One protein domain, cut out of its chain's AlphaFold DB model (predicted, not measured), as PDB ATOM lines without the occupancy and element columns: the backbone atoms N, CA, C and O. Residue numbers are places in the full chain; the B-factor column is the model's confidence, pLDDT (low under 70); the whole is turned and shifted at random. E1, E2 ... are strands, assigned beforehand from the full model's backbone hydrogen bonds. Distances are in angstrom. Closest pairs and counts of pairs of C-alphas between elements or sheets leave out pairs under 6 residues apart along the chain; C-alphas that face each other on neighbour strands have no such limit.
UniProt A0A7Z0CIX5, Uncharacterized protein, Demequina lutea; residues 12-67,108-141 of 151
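What this domain is: This is residues 12 to 67 and 108 to 141 of the 151 residues of an uncharacterized protein of Demequina lutea (UniProt A0A7Z0CIX5). Look first for one strongly twisted sheet of five strands, with a small hairpin of E5 and E6 beside its edge strand E4; E6 runs from that edge back toward the other edge, where a tight link leads into E7. The tail after E7, residues 132 to 141, folds back over one face of the sheet. The printed part has 90 residues, with no named helix and seven strands, E1 to E7 in order along the chain; the sheets run E4 E3 E2 E1 E7 and E5 E6, both antiparallel. The class is all strand, though under half of the printed residues, 42 of 90, are in named elements. The whole is compact, with a radius of gyration of the C-alphas of 13.5 A and spans of 37 by 34 by 24 A.

Where its parts are: Start at residue 12 and go on to C-alpha 21 at (88.652, 135.478, 80.824), where E1 begins; it covers residues 21 to 27 over 19.1 A. E2, residues 32 to 38, is 19.5 A long, and E3, residues 42 to 48, is 19.2 A. Next come E4, residues 63 to 67, and, past the cut, E5, residues 108 to 110. Find C-alpha 116 at (86.170, 127.567, 104.254); from there E6 runs 19.7 A to residue 122. E7, residues 126 to 131, is 13.8 A long and ends at C-alpha 131, (94.103, 140.506, 78.712).

How they stand to each other: E1 to E4 form a meander, each strand the antiparallel neighbour of the one before, and each step is a hairpin. Between E1 and E2, look at N 23 and O 35, 2.8 A apart. Between E2 and E3, N 44 and O 36 are 2.8 A apart. E4 and E3 stand at 129 degrees, with N 64 and O 45 at 2.9 A. On the other side of E1 from E2, you find E7, antiparallel at 156 degrees, with N 26 and O 128 at 2.9 A. E4 and E7 are the edge strands. In the hairpin of E5 and E6, N 109 and O 117 are 3.2 A apart. The closest C-alphas of E4 and E5, those of Arg 65 and Arg 108, are 5.3 A apart. E4 and E6 are near each other, while E6 is apart from E1, E2, E3 and E7.

The domain as a whole: The two C-alphas farthest apart, those of Leu 113 and Thr 127, are 39.1 A apart. Residues 68 to 107 are not printed, and C-alphas 67 and 108 are 7.2 A apart across the cut. Of the links printed whole, the one from E3 to E4, residues 49 to 62, is long. The mean pLDDT of the printed part is 86.3; look for values under 70 at residues 52 to 54 and 111 to 114.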
ATOM      1  N   VAL A  12      87.874 147.194  83.487       94.19
ATOM      2  CA  VAL A  12      87.125 145.962  83.198       94.19
ATOM      3  C   VAL A  12      85.992 145.820  84.206       94.19
ATOM      4  O   VAL A  12      86.251 145.744  85.406       94.19
ATOM      5  N   ASP A  13      84.754 145.755  83.727       93.62
ATOM      6  CA  ASP A  13      83.593 145.405  84.541       93.62
ATOM      7  C   ASP A  13      83.450 143.874  84.600       93.62
ATOM      8  O   ASP A  13      83.423 143.195  83.577       93.62
ATOM      9  N   LEU A  14      83.400 143.316  85.812       91.06
ATOM     10  CA  LEU A  14      83.323 141.875  86.088       91.06
ATOM     11  C   LEU A  14      81.892 141.459  86.458       91.06
ATOM     12  O   LEU A  14      81.675 140.617  87.329       91.06
ATOM     13  N   ASP A  15      80.908 142.066  85.801       82.12
ATOM     14  CA  ASP A  15      79.468 141.897  86.044       82.12
ATOM     15  C   ASP A  15      78.910 140.517  85.629       82.12
ATOM     16  O   ASP A  15      77.717 140.249  85.764       82.12
ATOM     17  N   GLY A  16      79.773 139.622  85.138       75.75
ATOM     18  CA  GLY A  16      79.420 138.278  84.685       75.75
ATOM     19  C   GLY A  16      78.939 138.205  83.233       75.75
ATOM     20  O   GLY A  16      78.560 137.121  82.782       75.75
ATOM     21  N   SER A  17      78.970 139.317  82.489       79.56
ATOM     22  CA  SER A  17      78.704 139.332  81.042       79.56
ATOM     23  C   SER A  17      79.711 138.474  80.266       79.56
ATOM     24  O   SER A  17      79.340 137.745  79.341       79.56
ATOM     25  N   GLU A  18      80.971 138.484  80.698       82.44
ATOM     26  CA  GLU A  18      82.022 137.610  80.196       82.44
ATOM     27  C   GLU A  18      82.143 136.340  81.050       82.44
ATOM     28  O   GLU A  18      82.448 136.383  82.241       82.44
ATOM     29  N   ARG A  19      81.905 135.178  80.428       80.94
ATOM     30  CA  ARG A  19      81.897 133.885  81.135       80.94
ATOM     31  C   ARG A  19      83.288 133.313  81.393       80.94
ATOM     32  O   ARG A  19      83.440 132.522  82.321       80.94
ATOM     33  N   GLU A  20      84.264 133.651  80.554       93.25
ATOM     34  CA  GLU A  20      85.631 133.134  80.634       93.25
ATOM     35  C   GLU A  20      86.622 134.222  80.222       93.25
ATOM     36  O   GLU A  20      86.488 134.814  79.154       93.25
ATOM     37  N   PHE A  21      87.611 134.483  81.074       95.06
ATOM     38  CA  PHE A  21      88.652 135.478  80.824       95.06
ATOM     39  C   PHE A  21      89.908 135.166  81.628       95.06
ATOM     40  O   PHE A  21      89.849 134.452  82.631       95.06
ATOM     41  N   LEU A  22      91.021 135.778  81.232       96.00
ATOM     42  CA  LEU A  22      92.241 135.872  82.021       96.00
ATOM     43  C   LEU A  22      92.814 137.287  81.883       96.00
ATOM     44  O   LEU A  22      93.135 137.741  80.787       96.00
ATOM     45  N   TYR A  23      92.956 137.972  83.012       96.44
ATOM     46  CA  TYR A  23      93.568 139.289  83.111       96.44
ATOM     47  C   TYR A  23      94.815 139.217  83.987       96.44
ATOM     48  O   TYR A  23      94.791 138.661  85.083       96.44
ATOM     49  N   LEU A  24      95.898 139.819  83.513       95.50
ATOM     50  CA  LEU A  24      97.062 140.190  84.300       95.50
ATOM     51  C   LEU A  24      96.906 141.644  84.740       95.50
ATOM     52  O   LEU A  24      96.692 142.538  83.926       95.50
ATOM     53  N   LEU A  25      97.063 141.876  86.035       94.88
ATOM     54  CA  LEU A  25      97.161 143.191  86.626       94.88
ATOM     55  C   LEU A  25      98.618 143.412  87.010       94.88
ATOM     56  O   LEU A  25      99.158 142.779  87.929       94.88
ATOM     57  N   GLU A  26      99.255 144.322  86.290       92.62
ATOM     58  CA  GLU A  26     100.544 144.841  86.696       92.62
ATOM     59  C   GLU A  26     100.340 145.899  87.767       92.62
ATOM     60  O   GLU A  26      99.486 146.776  87.639       92.62
ATOM     61  N   THR A  27     101.133 145.813  88.830       90.06
ATOM     62  CA  THR A  27     101.106 146.805  89.901       90.06
ATOM     63  C   THR A  27     102.407 147.580  89.939       90.06
ATOM     64  O   THR A  27     103.396 147.209  89.304       90.06
ATOM     65  N   THR A  28     102.423 148.630  90.750       86.75
ATOM     66  CA  THR A  28     103.631 149.380  91.106       86.75
ATOM     67  C   THR A  28     104.665 148.563  91.902       86.75
ATOM     68  O   THR A  28     105.718 149.082  92.259       86.75
ATOM     69  N   SER A  29     104.391 147.288  92.207       84.31
ATOM     70  CA  SER A  29     105.321 146.373  92.877       84.31
ATOM     71  C   SER A  29     105.782 145.244  91.951       84.31
ATOM     72  O   SER A  29     105.180 144.991  90.910       84.31
ATOM     73  N   ALA A  30     106.789 144.479  92.384       84.25
ATOM     74  CA  ALA A  30     107.204 143.252  91.695       84.25
ATOM     75  C   ALA A  30     106.125 142.142  91.697       84.25
ATOM     76  O   ALA A  30     106.249 141.143  90.989       84.25
ATOM     77  N   THR A  31     105.056 142.293  92.489       88.56
ATOM     78  CA  THR A  31     103.960 141.319  92.540       88.56
ATOM     79  C   THR A  31     102.961 141.567  91.413       88.56
ATOM     80  O   THR A  31     102.478 142.690  91.228       88.56
ATOM     81  N   ARG A  32     102.612 140.500  90.692       91.88
ATOM     82  CA  ARG A  32     101.568 140.488  89.660       91.88
ATOM     83  C   ARG A  32     100.327 139.767  90.178       91.88
ATOM     84  O   ARG A  32     100.448 138.798  90.927       91.88
ATOM     85  N   TYR A  33      99.151 140.208  89.749       94.44
ATOM     86  CA  TYR A  33      97.894 139.510  90.035       94.44
ATOM     87  C   TYR A  33      97.332 138.984  88.742       94.44
ATOM     88  O   TYR A  33      97.280 139.697  87.746       94.44
ATOM     89  N   TYR A  34      96.904 137.737  88.777       96.19
ATOM     90  CA  TYR A  34      96.164 137.132  87.694       96.19
ATOM     91  C   TYR A  34      94.747 136.918  88.180       96.19
ATOM     92  O   TYR A  34      94.529 136.405  89.278       96.19
ATOM     93  N   LEU A  35      93.793 137.321  87.360       96.00
ATOM     94  CA  LEU A  35      92.383 137.133  87.621       96.00
ATOM     95  C   LEU A  35      91.780 136.366  86.461       96.00
ATOM     96  O   LEU A  35      91.991 136.731  85.308       96.00
ATOM     97  N   ARG A  36      91.022 135.318  86.757       95.69
ATOM     98  CA  ARG A  36      90.315 134.565  85.726       95.69
ATOM     99  C   ARG A  36      88.904 134.238  86.152       95.69
ATOM    100  O   ARG A  36      88.655 134.025  87.334       95.69
ATOM    101  N   ALA A  37      88.015 134.128  85.180       94.69
ATOM    102  CA  ALA A  37      86.765 133.411  85.347       94.69
ATOM    103  C   ALA A  37      86.818 132.143  84.503       94.69
ATOM    104  O   ALA A  37      87.257 132.172  83.354       94.69
ATOM    105  N   THR A  38      86.378 131.031  85.080       89.62
ATOM    106  CA  THR A  38      86.173 129.772  84.358       89.62
ATOM    107  C   THR A  38      84.758 129.274  84.607       89.62
ATOM    108  O   THR A  38      84.191 129.515  85.677       89.62
ATOM    109  N   LYS A  39      84.187 128.529  83.654       85.94
ATOM    110  CA  LYS A  39      82.842 127.947  83.815       85.94
ATOM    111  C   LYS A  39      82.714 127.045  85.045       85.94
ATOM    112  O   LYS A  39      81.657 127.011  85.662       85.94
ATOM    113  N   GLU A  40      83.771 126.310  85.386       85.62
ATOM    114  CA  GLU A  40      83.738 125.299  86.450       85.62
ATOM    115  C   GLU A  40      83.954 125.886  87.846       85.62
ATOM    116  O   GLU A  40      83.330 125.441  88.809       85.62
ATOM    117  N   ARG A  41      84.855 126.867  87.977       84.44
ATOM    118  CA  ARG A  41      85.293 127.380  89.287       84.44
ATOM    119  C   ARG A  41      84.810 128.794  89.590       84.44
ATOM    120  O   ARG A  41      84.897 129.230  90.738       84.44
ATOM    121  N   GLY A  42      84.262 129.489  88.593       90.06
ATOM    122  CA  GLY A  42      83.903 130.895  88.697       90.06
ATOM    123  C   GLY A  42      85.145 131.784  88.727       90.06
ATOM    124  O   GLY A  42      86.141 131.486  88.066       90.06
ATOM    125  N   LEU A  43      85.056 132.882  89.478       93.25
ATOM    126  CA  LEU A  43      86.125 133.861  89.628       93.25
ATOM    127  C   LEU A  43      87.241 133.328  90.538       93.25
ATOM    128  O   LEU A  43      86.998 132.888  91.663       93.25
ATOM    129  N   GLU A  44      88.479 133.414  90.068       94.81
ATOM    130  CA  GLU A  44      89.679 133.035  90.803       94.81
ATOM    131  C   GLU A  44      90.739 134.135  90.697       94.81
ATOM    132  O   GLU A  44      90.869 134.805  89.670       94.81
ATOM    133  N   VAL A  45      91.527 134.285  91.760       94.88
ATOM    134  CA  VAL A  45      92.675 135.188  91.832       94.88
ATOM    135  C   VAL A  45      93.936 134.397  92.158       94.88
ATOM    136  O   VAL A  45      93.913 133.469  92.966       94.88
ATOM    137  N   LEU A  46      95.044 134.764  91.527       94.56
ATOM    138  CA  LEU A  46      96.375 134.273  91.847       94.56
ATOM    139  C   LEU A  46      97.284 135.471  92.078       94.56
ATOM    140  O   LEU A  46      97.445 136.332  91.212       94.56
ATOM    141  N   ARG A  47      97.919 135.498  93.246       92.75
ATOM    142  CA  ARG A  47      99.000 136.432  93.549       92.75
ATOM    143  C   ARG A  47     100.324 135.798  93.141       92.75
ATOM    144  O   ARG A  47     100.819 134.915  93.836       92.75
ATOM    145  N   ALA A  48     100.894 136.243  92.027       91.69
ATOM    146  CA  ALA A  48     102.210 135.811  91.582       91.69
ATOM    147  C   ALA A  48     103.261 136.680  92.259       91.69
ATOM    148  O   ALA A  48     103.509 137.827  91.864       91.69
ATOM    149  N   ARG A  49     103.836 136.143  93.328       85.12
ATOM    150  CA  ARG A  49     104.820 136.866  94.117       85.12
ATOM    151  C   ARG A  49     106.124 136.979  93.327       85.12
ATOM    152  O   ARG A  49     106.683 135.965  92.929       85.12
ATOM    153  N   GLY A  50     106.593 138.210  93.132       76.50
ATOM    154  CA  GLY A  50     107.971 138.485  92.714       76.50
ATOM    155  C   GLY A  50     108.920 138.609  93.899       76.50
ATOM    156  O   GLY A  50     108.503 138.487  95.053       76.50
ATOM    157  N   ASP A  51     110.179 138.920  93.615       70.69
ATOM    158  CA  ASP A  51     111.272 138.908  94.603       70.69
ATOM    159  C   ASP A  51     111.171 140.018  95.675       70.69
ATOM    160  O   ASP A  51     111.896 140.025  96.667       70.69
ATOM    161  N   GLY A  52     110.189 140.915  95.541       65.12
ATOM    162  CA  GLY A  52     109.980 142.045  96.441       65.12
ATOM    163  C   GLY A  52     109.617 141.700  97.894       65.12
ATOM    164  O   GLY A  52     109.059 140.649  98.232       65.12
ATOM    165  N   ARG A  53     109.833 142.691  98.771       64.38
ATOM    166  CA  ARG A  53     109.600 142.665 100.235       64.38
ATOM    167  C   ARG A  53     108.123 142.714 100.666       64.38
ATOM    168  O   ARG A  53     107.771 143.377 101.639       64.38
ATOM    169  N   THR A  54     107.231 142.057  99.935       65.94
ATOM    170  CA  THR A  54     105.828 141.926 100.362       65.94
ATOM    171  C   THR A  54     105.678 140.760 101.346       65.94
ATOM    172  O   THR A  54     106.435 139.794 101.269       65.94
ATOM    173  N   MET A  55     104.729 140.839 102.289       70.62
ATOM    174  CA  MET A  55     104.478 139.732 103.226       70.62
ATOM    175  C   MET A  55     104.129 138.448 102.465       70.62
ATOM    176  O   MET A  55     103.317 138.472 101.534       70.62
ATOM    177  N   THR A  56     104.743 137.338 102.870       77.56
ATOM    178  CA  THR A  56     104.497 136.006 102.307       77.56
ATOM    179  C   THR A  56     103.149 135.471 102.770       77.56
ATOM    180  O   THR A  56     102.825 135.568 103.953       77.56
ATOM    181  N   SER A  57     102.408 134.841 101.866       80.81
ATOM    182  CA  SER A  57     101.262 133.997 102.205       80.81
ATOM    183  C   SER A  57     101.523 132.562 101.755       80.81
ATOM    184  O   SER A  57     102.163 132.340 100.729       80.81
ATOM    185  N   ALA A  58     100.980 131.576 102.475       82.38
ATOM    186  CA  ALA A  58     100.984 130.177 102.032       82.38
ATOM    187  C   ALA A  58     100.185 129.963 100.729       82.38
ATOM    188  O   ALA A  58     100.296 128.916 100.098       82.38
ATOM    189  N   HIS A  59      99.386 130.957 100.332       85.44
ATOM    190  CA  HIS A  59      98.540 130.933  99.141       85.44
ATOM    191  C   HIS A  59      99.137 131.708  97.955       85.44
ATOM    192  O   HIS A  59      98.487 131.819  96.913       85.44
ATOM    193  N   ASP A  60     100.354 132.245  98.094       88.19
ATOM    194  CA  ASP A  60     101.074 132.859  96.977       88.19
ATOM    195  C   ASP A  60     101.315 131.817  95.867       88.19
ATOM    196  O   ASP A  60     101.521 130.632  96.129       88.19
ATOM    197  N   ASN A  61     101.287 132.259  94.608       90.00
ATOM    198  CA  ASN A  61     101.476 131.441  93.402       90.00
ATOM    199  C   ASN A  61     100.443 130.313  93.192       90.00
ATOM    200  O   ASN A  61     100.622 129.476  92.305       90.00
ATOM    201  N   ALA A  62      99.334 130.324  93.934       91.25
ATOM    202  CA  ALA A  62      98.221 129.394  93.780       91.25
ATOM    203  C   ALA A  62      96.915 130.128  93.444       91.25
ATOM    204  O   ALA A  62      96.671 131.241  93.907       91.25
ATOM    205  N   TRP A  63      96.058 129.483  92.652       93.00
ATOM    206  CA  TRP A  63      94.710 129.983  92.382       93.00
ATOM    207  C   TRP A  63      93.828 129.822  93.615       93.00
ATOM    208  O   TRP A  63      93.704 128.718  94.147       93.00
ATOM    209  N   GLN A  64      93.200 130.916  94.033       92.88
ATOM    210  CA  GLN A  64      92.203 130.944  95.097       92.88
ATOM    211  C   GLN A  64      90.868 131.400  94.534       92.88
ATOM    212  O   GLN A  64      90.813 132.284  93.677       92.88
ATOM    213  N   ARG A  65      89.778 130.820  95.037       92.44
ATOM    214  CA  ARG A  65      88.438 131.260  94.656       92.44
ATOM    215  C   ARG A  65      88.229 132.675  95.176       92.44
ATOM    216  O   ARG A  65      88.370 132.906  96.370       92.44
ATOM    217  N   CYS A  66      87.874 133.600  94.298       92.31
ATOM    218  CA  CYS A  66      87.615 134.985  94.656       92.31
ATOM    219  C   CYS A  66      86.104 135.218  94.688       92.31
ATOM    220  O   CYS A  66      85.387 134.863  93.752       92.31
ATOM    221  N   THR A  67      85.604 135.755  95.796       90.12
ATOM    222  CA  THR A  67      84.171 135.983  96.026       90.12
ATOM    223  C   THR A  67      83.773 137.442  95.905       90.12
ATOM    224  O   THR A  67      82.587 137.731  95.782       90.12
ATOM    225  N   ARG A 108      88.545 132.837  99.162       83.94
ATOM    226  CA  ARG A 108      88.283 131.645  99.954       83.94
ATOM    227  C   ARG A 108      89.369 130.633  99.728       83.94
ATOM    228  O   ARG A 108      89.623 130.230  98.590       83.94
ATOM    229  N   VAL A 109      89.926 130.165 100.831       82.38
ATOM    230  CA  VAL A 109      90.821 129.016 100.835       82.38
ATOM    231  C   VAL A 109      90.092 127.836 101.481       82.38
ATOM    232  O   VAL A 109      89.310 128.036 102.419       82.38
ATOM    233  N   PRO A 110      90.302 126.602 100.996       73.56
ATOM    234  CA  PRO A 110      89.855 125.419 101.721       73.56
ATOM    235  C   PRO A 110      90.478 125.414 103.125       73.56
ATOM    236  O   PRO A 110      91.699 125.473 103.261       73.56
ATOM    237  N   GLY A 111      89.636 125.386 104.156       67.31
ATOM    238  CA  GLY A 111      90.045 125.153 105.536       67.31
ATOM    239  C   GLY A 111      90.144 123.654 105.826       67.31
ATOM    240  O   GLY A 111      90.310 122.836 104.920       67.31
ATOM    241  N   GLY A 112      90.038 123.276 107.104       63.47
ATOM    242  CA  GLY A 112      89.918 121.868 107.505       63.47
ATOM    243  C   GLY A 112      88.726 121.157 106.836       63.47
ATOM    244  O   GLY A 112      87.985 121.754 106.066       63.47
ATOM    245  N   LEU A 113      88.508 119.875 107.155       57.38
ATOM    246  CA  LEU A 113      87.626 118.942 106.419       57.38
ATOM    247  C   LEU A 113      86.220 119.445 106.007       57.38
ATOM    248  O   LEU A 113      85.641 118.860 105.096       57.38
ATOM    249  N   LEU A 114      85.661 120.470 106.659       58.22
ATOM    250  CA  LEU A 114      84.333 121.031 106.373       58.22
ATOM    251  C   LEU A 114      84.278 122.569 106.436       58.22
ATOM    252  O   LEU A 114      83.183 123.125 106.469       58.22
ATOM    253  N   ASP A 115      85.422 123.256 106.482       73.69
ATOM    254  CA  ASP A 115      85.460 124.706 106.694       73.69
ATOM    255  C   ASP A 115      86.062 125.438 105.489       73.69
ATOM    256  O   ASP A 115      86.964 124.935 104.818       73.69
ATOM    257  N   THR A 116      85.562 126.635 105.207       76.06
ATOM    258  CA  THR A 116      86.170 127.567 104.254       76.06
ATOM    259  C   THR A 116      86.487 128.839 105.003       76.06
ATOM    260  O   THR A 116      85.583 129.472 105.542       76.06
ATOM    261  N   THR A 117      87.754 129.228 105.011       80.50
ATOM    262  CA  THR A 117      88.173 130.462 105.669       80.50
ATOM    263  C   THR A 117      88.222 131.585 104.638       80.50
ATOM    264  O   THR A 117      88.878 131.460 103.598       80.50
ATOM    265  N   ASP A 118      87.503 132.670 104.924       82.81
ATOM    266  CA  ASP A 118      87.532 133.895 104.132       82.81
ATOM    267  C   ASP A 118      88.757 134.733 104.528       82.81
ATOM    268  O   ASP A 118      89.005 135.002 105.706       82.81
ATOM    269  N   TYR A 119      89.516 135.162 103.527       85.38
ATOM    270  CA  TYR A 119      90.634 136.082 103.668       85.38
ATOM    271  C   TYR A 119      90.405 137.286 102.769       85.38
ATOM    272  O   TYR A 119      89.797 137.177 101.704       85.38
ATOM    273  N   TRP A 120      90.953 138.427 103.172       86.31
ATOM    274  CA  TRP A 120      91.010 139.601 102.320       86.31
ATOM    275  C   TRP A 120      92.454 140.013 102.088       86.31
ATOM    276  O   TRP A 120      93.342 139.839 102.927       86.31
ATOM    277  N   TRP A 121      92.687 140.554 100.907       86.75
ATOM    278  CA  TRP A 121      93.997 140.953 100.440       86.75
ATOM    279  C   TRP A 121      93.872 142.330  99.778       86.75
ATOM    280  O   TRP A 121      92.988 142.545  98.953       86.75
ATOM    281  N   LYS A 122      94.757 143.272 100.124       88.25
ATOM    282  CA  LYS A 122      94.830 144.594  99.485       88.25
ATOM    283  C   LYS A 122      96.096 144.686  98.648       88.25
ATOM    284  O   LYS A 122      97.200 144.598  99.185       88.25
ATOM    285  N   GLN A 123      95.940 144.930  97.351       89.06
ATOM    286  CA  GLN A 123      97.087 145.125  96.470       89.06
ATOM    287  C   GLN A 123      97.593 146.564  96.417       89.06
ATOM    288  O   GLN A 123      96.923 147.513  96.824       89.06
ATOM    289  N   ARG A 124      98.795 146.705  95.855       88.69
ATOM    290  CA  ARG A 124      99.336 147.986  95.397       88.69
ATOM    291  C   ARG A 124      98.583 148.484  94.150       88.69
ATOM    292  O   ARG A 124      97.953 147.666  93.475       88.69
ATOM    293  N   PRO A 125      98.647 149.792  93.844       92.19
ATOM    294  CA  PRO A 125      97.989 150.369  92.676       92.19
ATOM    295  C   PRO A 125      98.299 149.621  91.378       92.19
ATOM    296  O   PRO A 125      99.447 149.234  91.136       92.19
ATOM    297  N   VAL A 126      97.269 149.410  90.560       92.94
ATOM    298  CA  VAL A 126      97.403 148.855  89.207       92.94
ATOM    299  C   VAL A 126      97.960 149.919  88.283       92.94
ATOM    300  O   VAL A 126      97.415 151.013  88.213       92.94
ATOM    301  N   THR A 127      98.989 149.574  87.523       91.12
ATOM    302  CA  THR A 127      99.549 150.435  86.474       91.12
ATOM    303  C   THR A 127      99.122 149.996  85.080       91.12
ATOM    304  O   THR A 127      99.116 150.800  84.153       91.12
ATOM    305  N   ARG A 128      98.764 148.718  84.907       92.50
ATOM    306  CA  ARG A 128      98.302 148.180  83.625       92.50
ATOM    307  C   ARG A 128      97.408 146.965  83.828       92.50
ATOM    308  O   ARG A 128      97.705 146.106  84.658       92.50
ATOM    309  N   ILE A 129      96.361 146.866  83.015       95.31
ATOM    310  CA  ILE A 129      95.552 145.655  82.866       95.31
ATOM    311  C   ILE A 129      95.847 145.071  81.487       95.31
ATOM    312  O   ILE A 129      95.801 145.775  80.480       95.31
ATOM    313  N   VAL A 130      96.171 143.784  81.445       94.56
ATOM    314  CA  VAL A 130      96.494 143.058  80.216       94.56
ATOM    315  C   VAL A 130      95.581 141.851  80.122       94.56
ATOM    316  O   VAL A 130      95.549 141.025  81.031       94.56
ATOM    317  N   ARG A 131      94.837 141.732  79.024       94.94
ATOM    318  CA  ARG A 131      94.103 140.506  78.712       94.94
ATOM    319  C   ARG A 131      95.072 139.476  78.144       94.94
ATOM    320  O   ARG A 131      95.877 139.811  77.281       94.94
ATOM    321  N   LEU A 132      94.995 138.248  78.636       94.50
ATOM    322  CA  LEU A 132      95.840 137.143  78.200       94.50
ATOM    323  C   LEU A 132      94.977 136.029  77.611       94.50
ATOM    324  O   LEU A 132      93.886 135.761  78.111       94.50
ATOM    325  N   ASP A 133      95.502 135.352  76.594       93.19
ATOM    326  CA  ASP A 133      94.871 134.151  76.041       93.19
ATOM    327  C   ASP A 133      95.178 132.915  76.897       93.19
ATOM    328  O   ASP A 133      94.335 132.036  77.072       93.19
ATOM    329  N   GLU A 134      96.379 132.864  77.481       93.69
ATOM    330  CA  GLU A 134      96.828 131.769  78.333       93.69
ATOM    331  C   GLU A 134      97.672 132.252  79.516       93.69
ATOM    332  O   GLU A 134      98.214 133.360  79.535       93.69
ATOM    333  N   MET A 135      97.774 131.400  80.536       93.75
ATOM    334  CA  MET A 135      98.584 131.691  81.712       93.75
ATOM    335  C   MET A 135     100.072 131.531  81.380       93.75
ATOM    336  O   MET A 135     100.465 130.443  80.950       93.75
ATOM    337  N   PRO A 136     100.929 132.525  81.684       91.81
ATOM    338  CA  PRO A 136     102.365 132.378  81.500       91.81
ATOM    339  C   PRO A 136     102.933 131.186  82.300       91.81
ATOM    340  O   PRO A 136     102.404 130.845  83.372       91.81
ATOM    341  N   PRO A 137     104.035 130.564  81.840       89.50
ATOM    342  CA  PRO A 137     104.768 129.556  82.607       89.50
ATOM    343  C   PRO A 137     105.198 130.090  83.976       89.50
ATOM    344  O   PRO A 137     105.469 131.278  84.108       89.50
ATOM    345  N   GLU A 138     105.299 129.224  84.989       84.12
ATOM    346  CA  GLU A 138     105.515 129.625  86.392       84.12
ATOM    347  C   GLU A 138     106.671 130.619  86.592       84.12
ATOM    348  O   GLU A 138     106.467 131.669  87.197       84.12
ATOM    349  N   GLY A 139     107.830 130.363  85.978       81.25
ATOM    350  CA  GLY A 139     109.005 131.243  86.046       81.25
ATOM    351  C   GLY A 139     108.869 132.599  85.335       81.25
ATOM    352  O   GLY A 139     109.772 133.419  85.430       81.25
ATOM    353  N   GLN A 140     107.767 132.851  84.624       85.62
ATOM    354  CA  GLN A 140     107.473 134.113  83.928       85.62
ATOM    355  C   GLN A 140     106.290 134.868  84.556       85.62
ATOM    356  O   GLN A 140     105.926 135.958  84.109       85.62
ATOM    357  N   ARG A 141     105.655 134.296  85.591       86.81
ATOM    358  CA  ARG A 141     104.435 134.863  86.183       86.81
ATOM    359  C   ARG A 141     104.709 136.098  87.027       86.81
ATOM    360  O   ARG A 141     103.860 136.986  87.081       86.81
TER     361      ARG A 141